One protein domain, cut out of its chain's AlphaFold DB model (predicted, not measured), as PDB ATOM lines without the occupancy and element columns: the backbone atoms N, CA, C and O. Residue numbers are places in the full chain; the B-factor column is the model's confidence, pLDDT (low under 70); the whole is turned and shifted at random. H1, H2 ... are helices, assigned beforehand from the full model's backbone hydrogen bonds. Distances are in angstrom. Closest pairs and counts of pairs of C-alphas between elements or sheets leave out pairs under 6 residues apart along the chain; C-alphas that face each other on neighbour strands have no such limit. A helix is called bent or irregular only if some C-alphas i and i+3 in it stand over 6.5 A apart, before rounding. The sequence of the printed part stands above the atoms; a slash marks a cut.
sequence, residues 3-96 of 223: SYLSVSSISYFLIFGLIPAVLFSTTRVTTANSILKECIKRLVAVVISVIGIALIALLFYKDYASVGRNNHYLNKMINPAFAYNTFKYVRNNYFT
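This is residues 3 to 96 of the 223 residues of the protein "DUF1705 domain-containing protein" of Vibrio anguillarum (UniProt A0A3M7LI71). Five helices strung end to end make an open frame: H1 and H2 form two sides, H3 and H4 turn back, and residues 86 to 96 stick out. The printed part has 94 residues, 74 of them in the five named helices, H1 to H5 in order along the chain, with no named strand, and its class is all helix. It is extended, with a radius of gyration of the C-alphas of 19.4 A and spans of 49 by 42 by 34 A.

H1, residues 7 to 26, one helix by its hydrogen bonds, is bent: C-alpha 16 ends arm H1a and C-alpha 19, 6.5 A away, begins arm H1b. H2, residues 35 to 59, 36.2 A long, is apart from both. H3, residues 61 to 70, is close to H2 but not clearly touching: the closest C-alphas, 57 and 64, are 6.9 A apart. H4, residues 72 to 76, and H5, residues 81 to 94, meet only through their link. Every O i to N i+4 pair is within hydrogen-bond range except in H4, with 0 of 1, and 1 of 2 for O i to N i+3.

C-alpha 7 is at (113.008, -64.230, 105.219), C-alpha 94 at (100.920, -28.733, 104.368).

The printed part has no cut and no residue under pLDDT 70.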
ATOM      1  N   SER A   3     106.716 -57.645 112.948       88.44
ATOM      2  CA  SER A   3     105.841 -58.736 112.489       88.44
ATOM      3  C   SER A   3     105.745 -58.888 110.963       88.44
ATOM      4  O   SER A   3     105.394 -59.963 110.485       88.44
ATOM      5  N   TYR A   4     106.069 -57.845 110.191       90.12
ATOM      6  CA  TYR A   4     106.102 -57.895 108.722       90.12
ATOM      7  C   TYR A   4     107.462 -58.338 108.151       90.12
ATOM      8  O   TYR A   4     107.595 -58.568 106.942       90.12
ATOM      9  N   LEU A   5     108.489 -58.453 108.996       95.06
ATOM     10  CA  LEU A   5     109.809 -58.914 108.582       95.06
ATOM     11  C   LEU A   5     109.823 -60.440 108.565       95.06
ATOM     12  O   LEU A   5     109.590 -61.103 109.570       95.06
ATOM     13  N   SER A   6     110.105 -60.998 107.395       96.31
ATOM     14  CA  SER A   6     110.266 -62.430 107.182       96.31
ATOM     15  C   SER A   6     111.414 -62.654 106.211       96.31
ATOM     16  O   SER A   6     111.770 -61.762 105.439       96.31
ATOM     17  N   VAL A   7     111.969 -63.865 106.197       97.00
ATOM     18  CA  VAL A   7     113.008 -64.230 105.219       97.00
ATOM     19  C   VAL A   7     112.519 -63.987 103.789       97.00
ATOM     20  O   VAL A   7     113.281 -63.496 102.963       97.00
ATOM     21  N   SER A   8     111.236 -64.251 103.521       96.62
ATOM     22  CA  SER A   8     110.602 -64.009 102.220       96.62
ATOM     23  C   SER A   8     110.496 -62.518 101.874       96.62
ATOM     24  O   SER A   8     110.844 -62.119 100.767       96.62
ATOM     25  N   SER A   9     110.067 -61.662 102.811       96.44
ATOM     26  CA  SER A   9     109.957 -60.221 102.533       96.44
ATOM     27  C   SER A   9     111.329 -59.568 102.345       96.44
ATOM     28  O   SER A   9     111.501 -58.739 101.452       96.44
ATOM     29  N   ILE A  10     112.326 -60.000 103.122       96.69
ATOM     30  CA  ILE A  10     113.713 -59.544 102.996       96.69
ATOM     31  C   ILE A  10     114.315 -60.011 101.667       96.69
ATOM     32  O   ILE A  10     114.866 -59.192 100.934       96.69
ATOM     33  N   SER A  11     114.190 -61.295 101.313       97.56
ATOM     34  CA  SER A  11     114.740 -61.812 100.055       97.56
ATOM     35  C   SER A  11     114.089 -61.154  98.839       97.56
ATOM     36  O   SER A  11     114.796 -60.765  97.911       97.56
ATOM     37  N   TYR A  12     112.772 -60.933  98.871       96.94
ATOM     38  CA  TYR A  12     112.056 -60.215  97.819       96.94
ATOM     39  C   TYR A  12     112.582 -58.786  97.647       96.94
ATOM     40  O   TYR A  12     112.888 -58.370  96.528       96.94
ATOM     41  N   PHE A  13     112.747 -58.046  98.750       96.50
ATOM     42  CA  PHE A  13     113.310 -56.695  98.720       96.50
ATOM     43  C   PHE A  13     114.737 -56.676  98.156       96.50
ATOM     44  O   PHE A  13     115.060 -55.820  97.333       96.50
ATOM     45  N   LEU A  14     115.588 -57.622  98.555       97.81
ATOM     46  CA  LEU A  14     116.966 -57.690  98.072       97.81
ATOM     47  C   LEU A  14     117.028 -58.000  96.569       97.81
ATOM     48  O   LEU A  14     117.735 -57.308  95.838       97.81
ATOM     49  N   ILE A  15     116.270 -58.999  96.108       97.94
ATOM     50  CA  ILE A  15     116.305 -59.483  94.719       97.94
ATOM     51  C   ILE A  15     115.658 -58.495  93.750       97.94
ATOM     52  O   ILE A  15     116.222 -58.233  92.692       97.94
ATOM     53  N   PHE A  16     114.490 -57.948  94.088       96.50
ATOM     54  CA  PHE A  16     113.708 -57.121  93.161       96.50
ATOM     55  C   PHE A  16     113.794 -55.618  93.442       96.50
ATOM     56  O   PHE A  16     113.405 -54.820  92.592       96.50
ATOM     57  N   GLY A  17     114.307 -55.218  94.606       95.62
ATOM     58  CA  GLY A  17     114.528 -53.819  94.968       95.62
ATOM     59  C   GLY A  17     116.005 -53.447  94.930       95.62
ATOM     60  O   GLY A  17     116.434 -52.673  94.074       95.62
ATOM     61  N   LEU A  18     116.791 -54.002  95.858       97.38
ATOM     62  CA  LEU A  18     118.163 -53.553  96.098       97.38
ATOM     63  C   LEU A  18     119.119 -53.909  94.955       97.38
ATOM     64  O   LEU A  18     119.835 -53.032  94.480       97.38
ATOM     65  N   ILE A  19     119.129 -55.163  94.493       97.44
ATOM     66  CA  ILE A  19     120.034 -55.606  93.421       97.44
ATOM     67  C   ILE A  19     119.814 -54.789  92.135       97.44
ATOM     68  O   ILE A  19     120.787 -54.213  91.647       97.44
ATOM     69  N   PRO A  20     118.581 -54.641  91.601       96.69
ATOM     70  CA  PRO A  20     118.337 -53.795  90.440       96.69
ATOM     71  C   PRO A  20     118.760 -52.344  90.674       96.69
ATOM     72  O   PRO A  20     119.396 -51.762  89.802       96.69
ATOM     73  N   ALA A  21     118.473 -51.768  91.847       96.31
ATOM     74  CA  ALA A  21     118.874 -50.398  92.167       96.31
ATOM     75  C   ALA A  21     120.401 -50.216  92.148       96.31
ATOM     76  O   ALA A  21     120.895 -49.243  91.576       96.31
ATOM     77  N   VAL A  22     121.156 -51.171  92.704       96.81
ATOM     78  CA  VAL A  22     122.624 -51.164  92.654       96.81
ATOM     79  C   VAL A  22     123.105 -51.299  91.211       96.81
ATOM     80  O   VAL A  22     123.911 -50.481  90.772       96.81
ATOM     81  N   LEU A  23     122.568 -52.251  90.440       96.19
ATOM     82  CA  LEU A  23     122.915 -52.407  89.024       96.19
ATOM     83  C   LEU A  23     122.684 -51.101  88.254       96.19
ATOM     84  O   LEU A  23     123.612 -50.614  87.610       96.19
ATOM     85  N   PHE A  24     121.514 -50.472  88.401       95.12
ATOM     86  CA  PHE A  24     121.221 -49.168  87.798       95.12
ATOM     87  C   PHE A  24     122.197 -48.079  88.256       95.12
ATOM     88  O   PHE A  24     122.677 -47.318  87.417       95.12
ATOM     89  N   SER A  25     122.561 -48.028  89.541       94.31
ATOM     90  CA  SER A  25     123.514 -47.035  90.064       94.31
ATOM     91  C   SER A  25     124.930 -47.180  89.490       94.31
ATOM     92  O   SER A  25     125.657 -46.195  89.387       94.31
ATOM     93  N   THR A  26     125.313 -48.390  89.064       94.38
ATOM     94  CA  THR A  26     126.616 -48.646  88.427       94.38
ATOM     95  C   THR A  26     126.636 -48.346  86.929       94.38
ATOM     96  O   THR A  26     127.711 -48.301  86.324       94.38
ATOM     97  N   THR A  27     125.473 -48.121  86.305       92.62
ATOM     98  CA  THR A  27     125.415 -47.813  84.873       92.62
ATOM     99  C   THR A  27     125.971 -46.420  84.589       92.62
ATOM    100  O   THR A  27     125.569 -45.420  85.184       92.62
ATOM    101  N   ARG A  28     126.918 -46.334  83.648       87.38
ATOM    102  CA  ARG A  28     127.456 -45.049  83.194       87.38
ATOM    103  C   ARG A  28     126.518 -44.450  82.159       87.38
ATOM    104  O   ARG A  28     126.441 -44.929  81.031       87.38
ATOM    105  N   VAL A  29     125.823 -43.382  82.535       83.25
ATOM    106  CA  VAL A  29     124.970 -42.630  81.612       83.25
ATOM    107  C   VAL A  29     125.852 -41.742  80.739       83.25
ATOM    108  O   VAL A  29     126.360 -40.717  81.185       83.25
ATOM    109  N   THR A  30     126.042 -42.125  79.479       80.50
ATOM    110  CA  THR A  30     126.730 -41.286  78.493       80.50
ATOM    111  C   THR A  30     125.768 -40.218  77.976       80.50
ATOM    112  O   THR A  30     124.840 -40.526  77.229       80.50
ATOM    113  N   THR A  31     125.961 -38.964  78.373       74.62
ATOM    114  CA  THR A  31     125.177 -37.832  77.858       74.62
ATOM    115  C   THR A  31     125.805 -37.261  76.591       74.62
ATOM    116  O   THR A  31     127.024 -37.140  76.499       74.62
ATOM    117  N   ALA A  32     124.980 -36.867  75.619       73.75
ATOM    118  CA  ALA A  32     125.457 -36.149  74.440       73.75
ATOM    119  C   ALA A  32     126.041 -34.769  74.812       73.75
ATOM    120  O   ALA A  32     125.599 -34.142  75.772       73.75
ATOM    121  N   ASN A  33     126.961 -34.249  73.989       77.38
ATOM    122  CA  ASN A  33     127.655 -32.966  74.212       77.38
ATOM    123  C   ASN A  33     126.729 -31.733  74.327       77.38
ATOM    124  O   ASN A  33     127.179 -30.663  74.720       77.38
ATOM    125  N   SER A  34     125.445 -31.847  73.965       88.38
ATOM    126  CA  SER A  34     124.464 -30.763  74.061       88.38
ATOM    127  C   SER A  34     123.258 -31.200  74.887       88.38
ATOM    128  O   SER A  34     122.478 -32.053  74.455       88.38
ATOM    129  N   ILE A  35     123.078 -30.552  76.042       87.44
ATOM    130  CA  ILE A  35     121.965 -30.787  76.976       87.44
ATOM    131  C   ILE A  35     120.616 -30.592  76.274       87.44
ATOM    132  O   ILE A  35     119.717 -31.412  76.425       87.44
ATOM    133  N   LEU A  36     120.485 -29.551  75.444       89.50
ATOM    134  CA  LEU A  36     119.240 -29.265  74.731       89.50
ATOM    135  C   LEU A  36     118.858 -30.399  73.768       89.50
ATOM    136  O   LEU A  36     117.712 -30.847  73.769       89.50
ATOM    137  N   LYS A  37     119.818 -30.901  72.977       88.44
ATOM    138  CA  LYS A  37     119.570 -32.022  72.055       88.44
ATOM    139  C   LYS A  37     119.173 -33.291  72.812       88.44
ATOM    140  O   LYS A  37     118.309 -34.025  72.342       88.44
ATOM    141  N   GLU A  38     119.774 -33.538  73.971       90.06
ATOM    142  CA  GLU A  38     119.448 -34.687  74.818       90.06
ATOM    143  C   GLU A  38     118.040 -34.575  75.426       90.06
ATOM    144  O   GLU A  38     117.253 -35.518  75.334       90.06
ATOM    145  N   CYS A  39     117.674 -33.408  75.966       92.19
ATOM    146  CA  CYS A  39     116.327 -33.153  76.478       92.19
ATOM    147  C   CYS A  39     115.261 -33.332  75.392       92.19
ATOM    148  O   CYS A  39     114.246 -33.978  75.641       92.19
ATOM    149  N   ILE A  40     115.507 -32.828  74.175       93.75
ATOM    150  CA  ILE A  40     114.586 -32.997  73.043       93.75
ATOM    151  C   ILE A  40     114.438 -34.480  72.684       93.75
ATOM    152  O   ILE A  40     113.315 -34.953  72.542       93.75
ATOM    153  N   LYS A  41     115.537 -35.241  72.588       91.94
ATOM    154  CA  LYS A  41     115.475 -36.686  72.304       91.94
ATOM    155  C   LYS A  41     114.648 -37.443  73.343       91.94
ATOM    156  O   LYS A  41     113.799 -38.252  72.976       91.94
ATOM    157  N   ARG A  42     114.862 -37.162  74.633       93.06
ATOM    158  CA  ARG A  42     114.100 -37.785  75.728       93.06
ATOM    159  C   ARG A  42     112.630 -37.388  75.692       93.06
ATOM    160  O   ARG A  42     111.772 -38.252  75.845       93.06
ATOM    161  N   LEU A  43     112.336 -36.114  75.436       95.94
ATOM    162  CA  LEU A  43     110.966 -35.628  75.288       95.94
ATOM    163  C   LEU A  43     110.253 -36.335  74.131       95.94
ATOM    164  O   LEU A  43     109.141 -36.815  74.315       95.94
ATOM    165  N   VAL A  44     110.905 -36.466  72.972       97.06
ATOM    166  CA  VAL A  44     110.355 -37.194  71.818       97.06
ATOM    167  C   VAL A  44     110.075 -38.656  72.173       97.06
ATOM    168  O   VAL A  44     108.988 -39.145  71.880       97.06
ATOM    169  N   ALA A  45     110.994 -39.345  72.858       96.75
ATOM    170  CA  ALA A  45     110.781 -40.729  73.292       96.75
ATOM    171  C   ALA A  45     109.579 -40.873  74.250       96.75
ATOM    172  O   ALA A  45     108.771 -41.794  74.104       96.75
ATOM    173  N   VAL A  46     109.424 -39.938  75.195       97.44
ATOM    174  CA  VAL A  46     108.264 -39.891  76.099       97.44
ATOM    175  C   VAL A  46     106.977 -39.642  75.317       97.44
ATOM    176  O   VAL A  46     106.009 -40.373  75.503       97.44
ATOM    177  N   VAL A  47     106.964 -38.665  74.407       98.00
ATOM    178  CA  VAL A  47     105.787 -38.338  73.588       98.00
ATOM    179  C   VAL A  47     105.367 -39.527  72.726       98.00
ATOM    180  O   VAL A  47     104.190 -39.876  72.721       98.00
ATOM    181  N   ILE A  48     106.310 -40.206  72.065       98.12
ATOM    182  CA  ILE A  48     106.025 -41.419  71.281       98.12
ATOM    183  C   ILE A  48     105.412 -42.508  72.171       98.12
ATOM    184  O   ILE A  48     104.422 -43.129  71.785       98.12
ATOM    185  N   SER A  49     105.949 -42.707  73.377       97.81
ATOM    186  CA  SER A  49     105.419 -43.690  74.331       97.81
ATOM    187  C   SER A  49     103.990 -43.350  74.766       97.81
ATOM    188  O   SER A  49     103.123 -44.221  74.785       97.81
ATOM    189  N   VAL A  50     103.716 -42.074  75.059       97.81
ATOM    190  CA  VAL A  50     102.376 -41.589  75.426       97.81
ATOM    191  C   VAL A  50     101.391 -41.764  74.272       97.81
ATOM    192  O   VAL A  50     100.281 -42.241  74.499       97.81
ATOM    193  N   ILE A  51     101.791 -41.441  73.038       98.25
ATOM    194  CA  ILE A  51     100.961 -41.652  71.843       98.25
ATOM    195  C   ILE A  51     100.652 -43.142  71.665       98.25
ATOM    196  O   ILE A  51      99.501 -43.494  71.422       98.25
ATOM    197  N   GLY A  52     101.644 -44.022  71.833       98.12
ATOM    198  CA  GLY A  52     101.445 -45.471  71.760       98.12
ATOM    199  C   GLY A  52     100.438 -45.980  72.795       98.12
ATOM    200  O   GLY A  52      99.506 -46.703  72.446       98.12
ATOM    201  N   ILE A  53     100.569 -45.544  74.052       97.06
ATOM    202  CA  ILE A  53      99.618 -45.877  75.126       97.06
ATOM    203  C   ILE A  53      98.217 -45.351  74.793       97.06
ATOM    204  O   ILE A  53      97.241 -46.087  74.928       97.06
ATOM    205  N   ALA A  54      98.105 -44.100  74.339       97.12
ATOM    206  CA  ALA A  54      96.828 -43.490  73.986       97.12
ATOM    207  C   ALA A  54      96.146 -44.228  72.827       97.12
ATOM    208  O   ALA A  54      94.947 -44.485  72.889       97.12
ATOM    209  N   LEU A  55      96.903 -44.627  71.803       98.06
ATOM    210  CA  LEU A  55      96.381 -45.378  70.665       98.06
ATOM    211  C   LEU A  55      95.840 -46.744  71.101       98.06
ATOM    212  O   LEU A  55      94.722 -47.096  70.731       98.06
ATOM    213  N   ILE A  56      96.572 -47.476  71.948       97.25
ATOM    214  CA  ILE A  56      96.085 -48.736  72.534       97.25
ATOM    215  C   ILE A  56      94.812 -48.483  73.354       97.25
ATOM    216  O   ILE A  56      93.810 -49.170  73.167       97.25
ATOM    217  N   ALA A  57      94.811 -47.475  74.228       95.62
ATOM    218  CA  ALA A  57      93.654 -47.152  75.060       95.62
ATOM    219  C   ALA A  57      92.415 -46.772  74.230       95.62
ATOM    220  O   ALA A  57      91.302 -47.135  74.601       95.62
ATOM    221  N   LEU A  58      92.596 -46.077  73.103       96.56
ATOM    222  CA  LEU A  58      91.517 -45.706  72.186       96.56
ATOM    223  C   LEU A  58      90.953 -46.920  71.442       96.56
ATOM    224  O   LEU A  58      89.735 -47.082  71.389       96.56
ATOM    225  N   LEU A  59      91.819 -47.791  70.912       97.69
ATOM    226  CA  LEU A  59      91.388 -49.009  70.215       97.69
ATOM    227  C   LEU A  59      90.604 -49.955  71.136       97.69
ATOM    228  O   LEU A  59      89.631 -50.566  70.703       97.69
ATOM    229  N   PHE A  60      90.977 -50.019  72.417       97.00
ATOM    230  CA  PHE A  60      90.338 -50.859  73.435       97.00
ATOM    231  C   PHE A  60      89.458 -50.060  74.415       97.00
ATOM    232  O   PHE A  60      89.222 -50.488  75.547       97.00
ATOM    233  N   TYR A  61      88.954 -48.888  74.009       95.94
ATOM    234  CA  TYR A  61      88.272 -47.948  74.910       95.94
ATOM    235  C   TYR A  61      87.128 -48.585  75.708       95.94
ATOM    236  O   TYR A  61      87.003 -48.343  76.907       95.94
ATOM    237  N   LYS A  62      86.295 -49.415  75.064       96.25
ATOM    238  CA  LYS A  62      85.145 -50.053  75.729       96.25
ATOM    239  C   LYS A  62      85.583 -50.974  76.870       96.25
ATOM    240  O   LYS A  62      84.968 -50.940  77.937       96.25
ATOM    241  N   ASP A  63      86.661 -51.727  76.668       96.31
ATOM    242  CA  ASP A  63      87.194 -52.659  77.661       96.31
ATOM    243  C   ASP A  63      87.820 -51.898  78.829       96.31
ATOM    244  O   ASP A  63      87.443 -52.111  79.984       96.31
ATOM    245  N   TYR A  64      88.680 -50.917  78.536       94.06
ATOM    246  CA  TYR A  64      89.284 -50.060  79.561       94.06
ATOM    247  C   TYR A  64      88.231 -49.288  80.364       94.06
ATOM    248  O   TYR A  64      88.310 -49.231  81.592       94.06
ATOM    249  N   ALA A  65      87.208 -48.733  79.708       94.38
ATOM    250  CA  ALA A  65      86.138 -48.000  80.379       94.38
ATOM    251  C   ALA A  65      85.247 -48.908  81.241       94.38
ATOM    252  O   ALA A  65      84.723 -48.454  82.259       94.38
ATOM    253  N   SER A  66      85.037 -50.166  80.842       96.19
ATOM    254  CA  SER A  66      84.291 -51.148  81.637       96.19
ATOM    255  C   SER A  66      85.086 -51.577  82.871       96.19
ATOM    256  O   SER A  66      84.601 -51.462  83.999       96.19
ATOM    257  N   VAL A  67      86.343 -51.992  82.681       95.56
ATOM    258  CA  VAL A  67      87.223 -52.420  83.777       95.56
ATOM    259  C   VAL A  67      87.458 -51.272  84.755       95.56
ATOM    260  O   VAL A  67      87.303 -51.467  85.959       95.56
ATOM    261  N   GLY A  68      87.753 -50.071  84.255       92.94
ATOM    262  CA  GLY A  68      88.030 -48.895  85.076       92.94
ATOM    263  C   GLY A  68      86.852 -48.447  85.944       92.94
ATOM    264  O   GLY A  68      87.081 -48.022  87.072       92.94
ATOM    265  N   ARG A  69      85.605 -48.577  85.459       93.62
ATOM    266  CA  ARG A  69      84.384 -48.249  86.228       93.62
ATOM    267  C   ARG A  69      84.023 -49.315  87.258       93.62
ATOM    268  O   ARG A  69      83.592 -48.991  88.356       93.62
ATOM    269  N   ASN A  70      84.210 -50.586  86.918       96.44
ATOM    270  CA  ASN A  70      83.812 -51.682  87.802       96.44
ATOM    271  C   ASN A  70      84.902 -52.055  88.820       96.44
ATOM    272  O   ASN A  70      84.603 -52.645  89.853       96.44
ATOM    273  N   ASN A  71      86.166 -51.697  88.563       95.50
ATOM    274  CA  ASN A  71      87.321 -52.115  89.361       95.50
ATOM    275  C   ASN A  71      88.230 -50.933  89.735       95.50
ATOM    276  O   ASN A  71      89.449 -50.989  89.574       95.50
ATOM    277  N   HIS A  72      87.656 -49.861  90.285       88.69
ATOM    278  CA  HIS A  72      88.400 -48.655  90.685       88.69
ATOM    279  C   HIS A  72      89.592 -48.912  91.631       88.69
ATOM    280  O   HIS A  72      90.512 -48.094  91.705       88.69
ATOM    281  N   TYR A  73      89.601 -50.035  92.359       89.62
ATOM    282  CA  TYR A  73      90.707 -50.411  93.241       89.62
ATOM    283  C   TYR A  73      92.010 -50.706  92.480       89.62
ATOM    284  O   TYR A  73      93.082 -50.490  93.043       89.62
ATOM    285  N   LEU A  74      91.939 -51.124  91.209       91.69
ATOM    286  CA  LEU A  74      93.116 -51.457  90.397       91.69
ATOM    287  C   LEU A  74      94.068 -50.267  90.247       91.69
ATOM    288  O   LEU A  74      95.282 -50.442  90.304       91.69
ATOM    289  N   ASN A  75      93.537 -49.043  90.173       85.75
ATOM    290  CA  ASN A  75      94.351 -47.825  90.100       85.75
ATOM    291  C   ASN A  75      95.272 -47.655  91.321       85.75
ATOM    292  O   ASN A  75      96.305 -46.999  91.224       85.75
ATOM    293  N   LYS A  76      94.921 -48.249  92.470       85.31
ATOM    294  CA  LYS A  76      95.735 -48.218  93.695       85.31
ATOM    295  C   LYS A  76      96.817 -49.306  93.726       85.31
ATOM    296  O   LYS A  76      97.685 -49.241  94.589       85.31
ATOM    297  N   MET A  77      96.767 -50.290  92.822       90.25
ATOM    298  CA  MET A  77      97.732 -51.397  92.733       90.25
ATOM    299  C   MET A  77      98.908 -51.095  91.791       90.25
ATOM    300  O   MET A  77      99.898 -51.822  91.795       90.25
ATOM    301  N   ILE A  78      98.811 -50.036  90.979       90.50
ATOM    302  CA  ILE A  78      99.846 -49.656  90.010       90.50
ATOM    303  C   ILE A  78     101.042 -49.045  90.744       90.50
ATOM    304  O   ILE A  78     100.915 -48.027  91.420       90.50
ATOM    305  N   ASN A  79     102.228 -49.627  90.576       90.12
ATOM    306  CA  ASN A  79     103.465 -49.047  91.091       90.12
ATOM    307  C   ASN A  79     104.002 -47.960  90.140       90.12
ATOM    308  O   ASN A  79     103.986 -48.179  88.929       90.12
ATOM    309  N   PRO A  80     104.514 -46.819  90.649       91.00
ATOM    310  CA  PRO A  80     104.708 -46.460  92.060       91.00
ATOM    311  C   PRO A  80     103.526 -45.670  92.675       91.00
ATOM    312  O   PRO A  80     103.566 -44.441  92.756       91.00
ATOM    313  N   ALA A  81     102.497 -46.349  93.204       85.50
ATOM    314  CA  ALA A  81     101.349 -45.700  93.865       85.50
ATOM    315  C   ALA A  81     101.759 -44.777  95.028       85.50
ATOM    316  O   ALA A  81     101.076 -43.793  95.329       85.50
ATOM    317  N   PHE A  82     102.891 -45.069  95.677       87.00
ATOM    318  CA  PHE A  82     103.415 -44.256  96.771       87.00
ATOM    319  C   PHE A  82     103.722 -42.816  96.343       87.00
ATOM    320  O   PHE A  82     103.564 -41.923  97.166       87.00
ATOM    321  N   ALA A  83     104.102 -42.552  95.085       89.31
ATOM    322  CA  ALA A  83     104.402 -41.196  94.621       89.31
ATOM    323  C   ALA A  83     103.147 -40.308  94.665       89.31
ATOM    324  O   ALA A  83     103.154 -39.230  95.261       89.31
ATOM    325  N   TYR A  84     102.034 -40.813  94.123       88.44
ATOM    326  CA  TYR A  84     100.735 -40.137  94.180       88.44
ATOM    327  C   TYR A  84     100.237 -39.977  95.623       88.44
ATOM    328  O   TYR A  84      99.794 -38.896  96.015       88.44
ATOM    329  N   ASN A  85     100.342 -41.033  96.436       90.00
ATOM    330  CA  ASN A  85      99.905 -40.990  97.833       90.00
ATOM    331  C   ASN A  85     100.752 -40.028  98.678       90.00
ATOM    332  O   ASN A  85     100.200 -39.333  99.526       90.00
ATOM    333  N   THR A  86     102.056 -39.932  98.410       93.12
ATOM    334  CA  THR A  86     102.961 -38.977  99.066       93.12
ATOM    335  C   THR A  86     102.587 -37.552  98.694       93.12
ATOM    336  O   THR A  86     102.405 -36.724  99.580       93.12
ATOM    337  N   PHE A  87     102.380 -37.266  97.404       93.31
ATOM    338  CA  PHE A  87     101.901 -35.952  96.974       93.31
ATOM    339  C   PHE A  87     100.571 -35.594  97.646       93.31
ATOM    340  O   PHE A  87     100.424 -34.501  98.190       93.31
ATOM    341  N   LYS A  88      99.615 -36.529  97.668       91.06
ATOM    342  CA  LYS A  88      98.321 -36.336  98.330       91.06
ATOM    343  C   LYS A  88      98.486 -36.064  99.827       91.06
ATOM    344  O   LYS A  88      97.835 -35.158 100.337       91.06
ATOM    345  N   TYR A  89      99.345 -36.815 100.513       91.62
ATOM    346  CA  TYR A  89      99.653 -36.615 101.927       91.62
ATOM    347  C   TYR A  89     100.249 -35.228 102.171       91.62
ATOM    348  O   TYR A  89      99.748 -34.486 103.009       91.62
ATOM    349  N   VAL A  90     101.273 -34.847 101.406       94.25
ATOM    350  CA  VAL A  90     101.934 -33.547 101.551       94.25
ATOM    351  C   VAL A  90     100.950 -32.411 101.280       94.25
ATOM    352  O   VAL A  90     100.822 -31.495 102.086       94.25
ATOM    353  N   ARG A  91     100.185 -32.497 100.190       93.69
ATOM    354  CA  ARG A  91      99.156 -31.512  99.850       93.69
ATOM    355  C   ARG A  91      98.127 -31.348 100.966       93.69
ATOM    356  O   ARG A  91      97.820 -30.226 101.352       93.69
ATOM    357  N   ASN A  92      97.600 -32.460 101.469       88.94
ATOM    358  CA  ASN A  92      96.543 -32.447 102.473       88.94
ATOM    359  C   ASN A  92      97.031 -31.949 103.844       88.94
ATOM    360  O   ASN A  92      96.237 -31.352 104.558       88.94
ATOM    361  N   ASN A  93      98.300 -32.172 104.204       87.50
ATOM    362  CA  ASN A  93      98.830 -31.773 105.515       87.50
ATOM    363  C   ASN A  93      99.517 -30.399 105.526       87.50
ATOM    364  O   ASN A  93      99.531 -29.754 106.565       87.50
ATOM    365  N   TYR A  94     100.095 -29.953 104.404       89.94
ATOM    366  CA  TYR A  94     100.920 -28.733 104.368       89.94
ATOM    367  C   TYR A  94     100.399 -27.642 103.431       89.94
ATOM    368  O   TYR A  94     100.711 -26.474 103.631       89.94
ATOM    369  N   PHE A  95      99.618 -27.995 102.406       92.06
ATOM    370  CA  PHE A  95      99.138 -27.038 101.398       92.06
ATOM    371  C   PHE A  95      97.622 -26.823 101.427       92.06
ATOM    372  O   PHE A  95      97.088 -26.089 100.598       92.06
ATOM    373  N   THR A  96      96.916 -27.475 102.347       89.81
ATOM    374  CA  THR A  96      95.470 -27.320 102.511       89.81
ATOM    375  C   THR A  96      95.209 -26.441 103.723       89.81
ATOM    376  O   THR A  96      95.780 -26.678 104.784       89.81
TER     377      THR A  96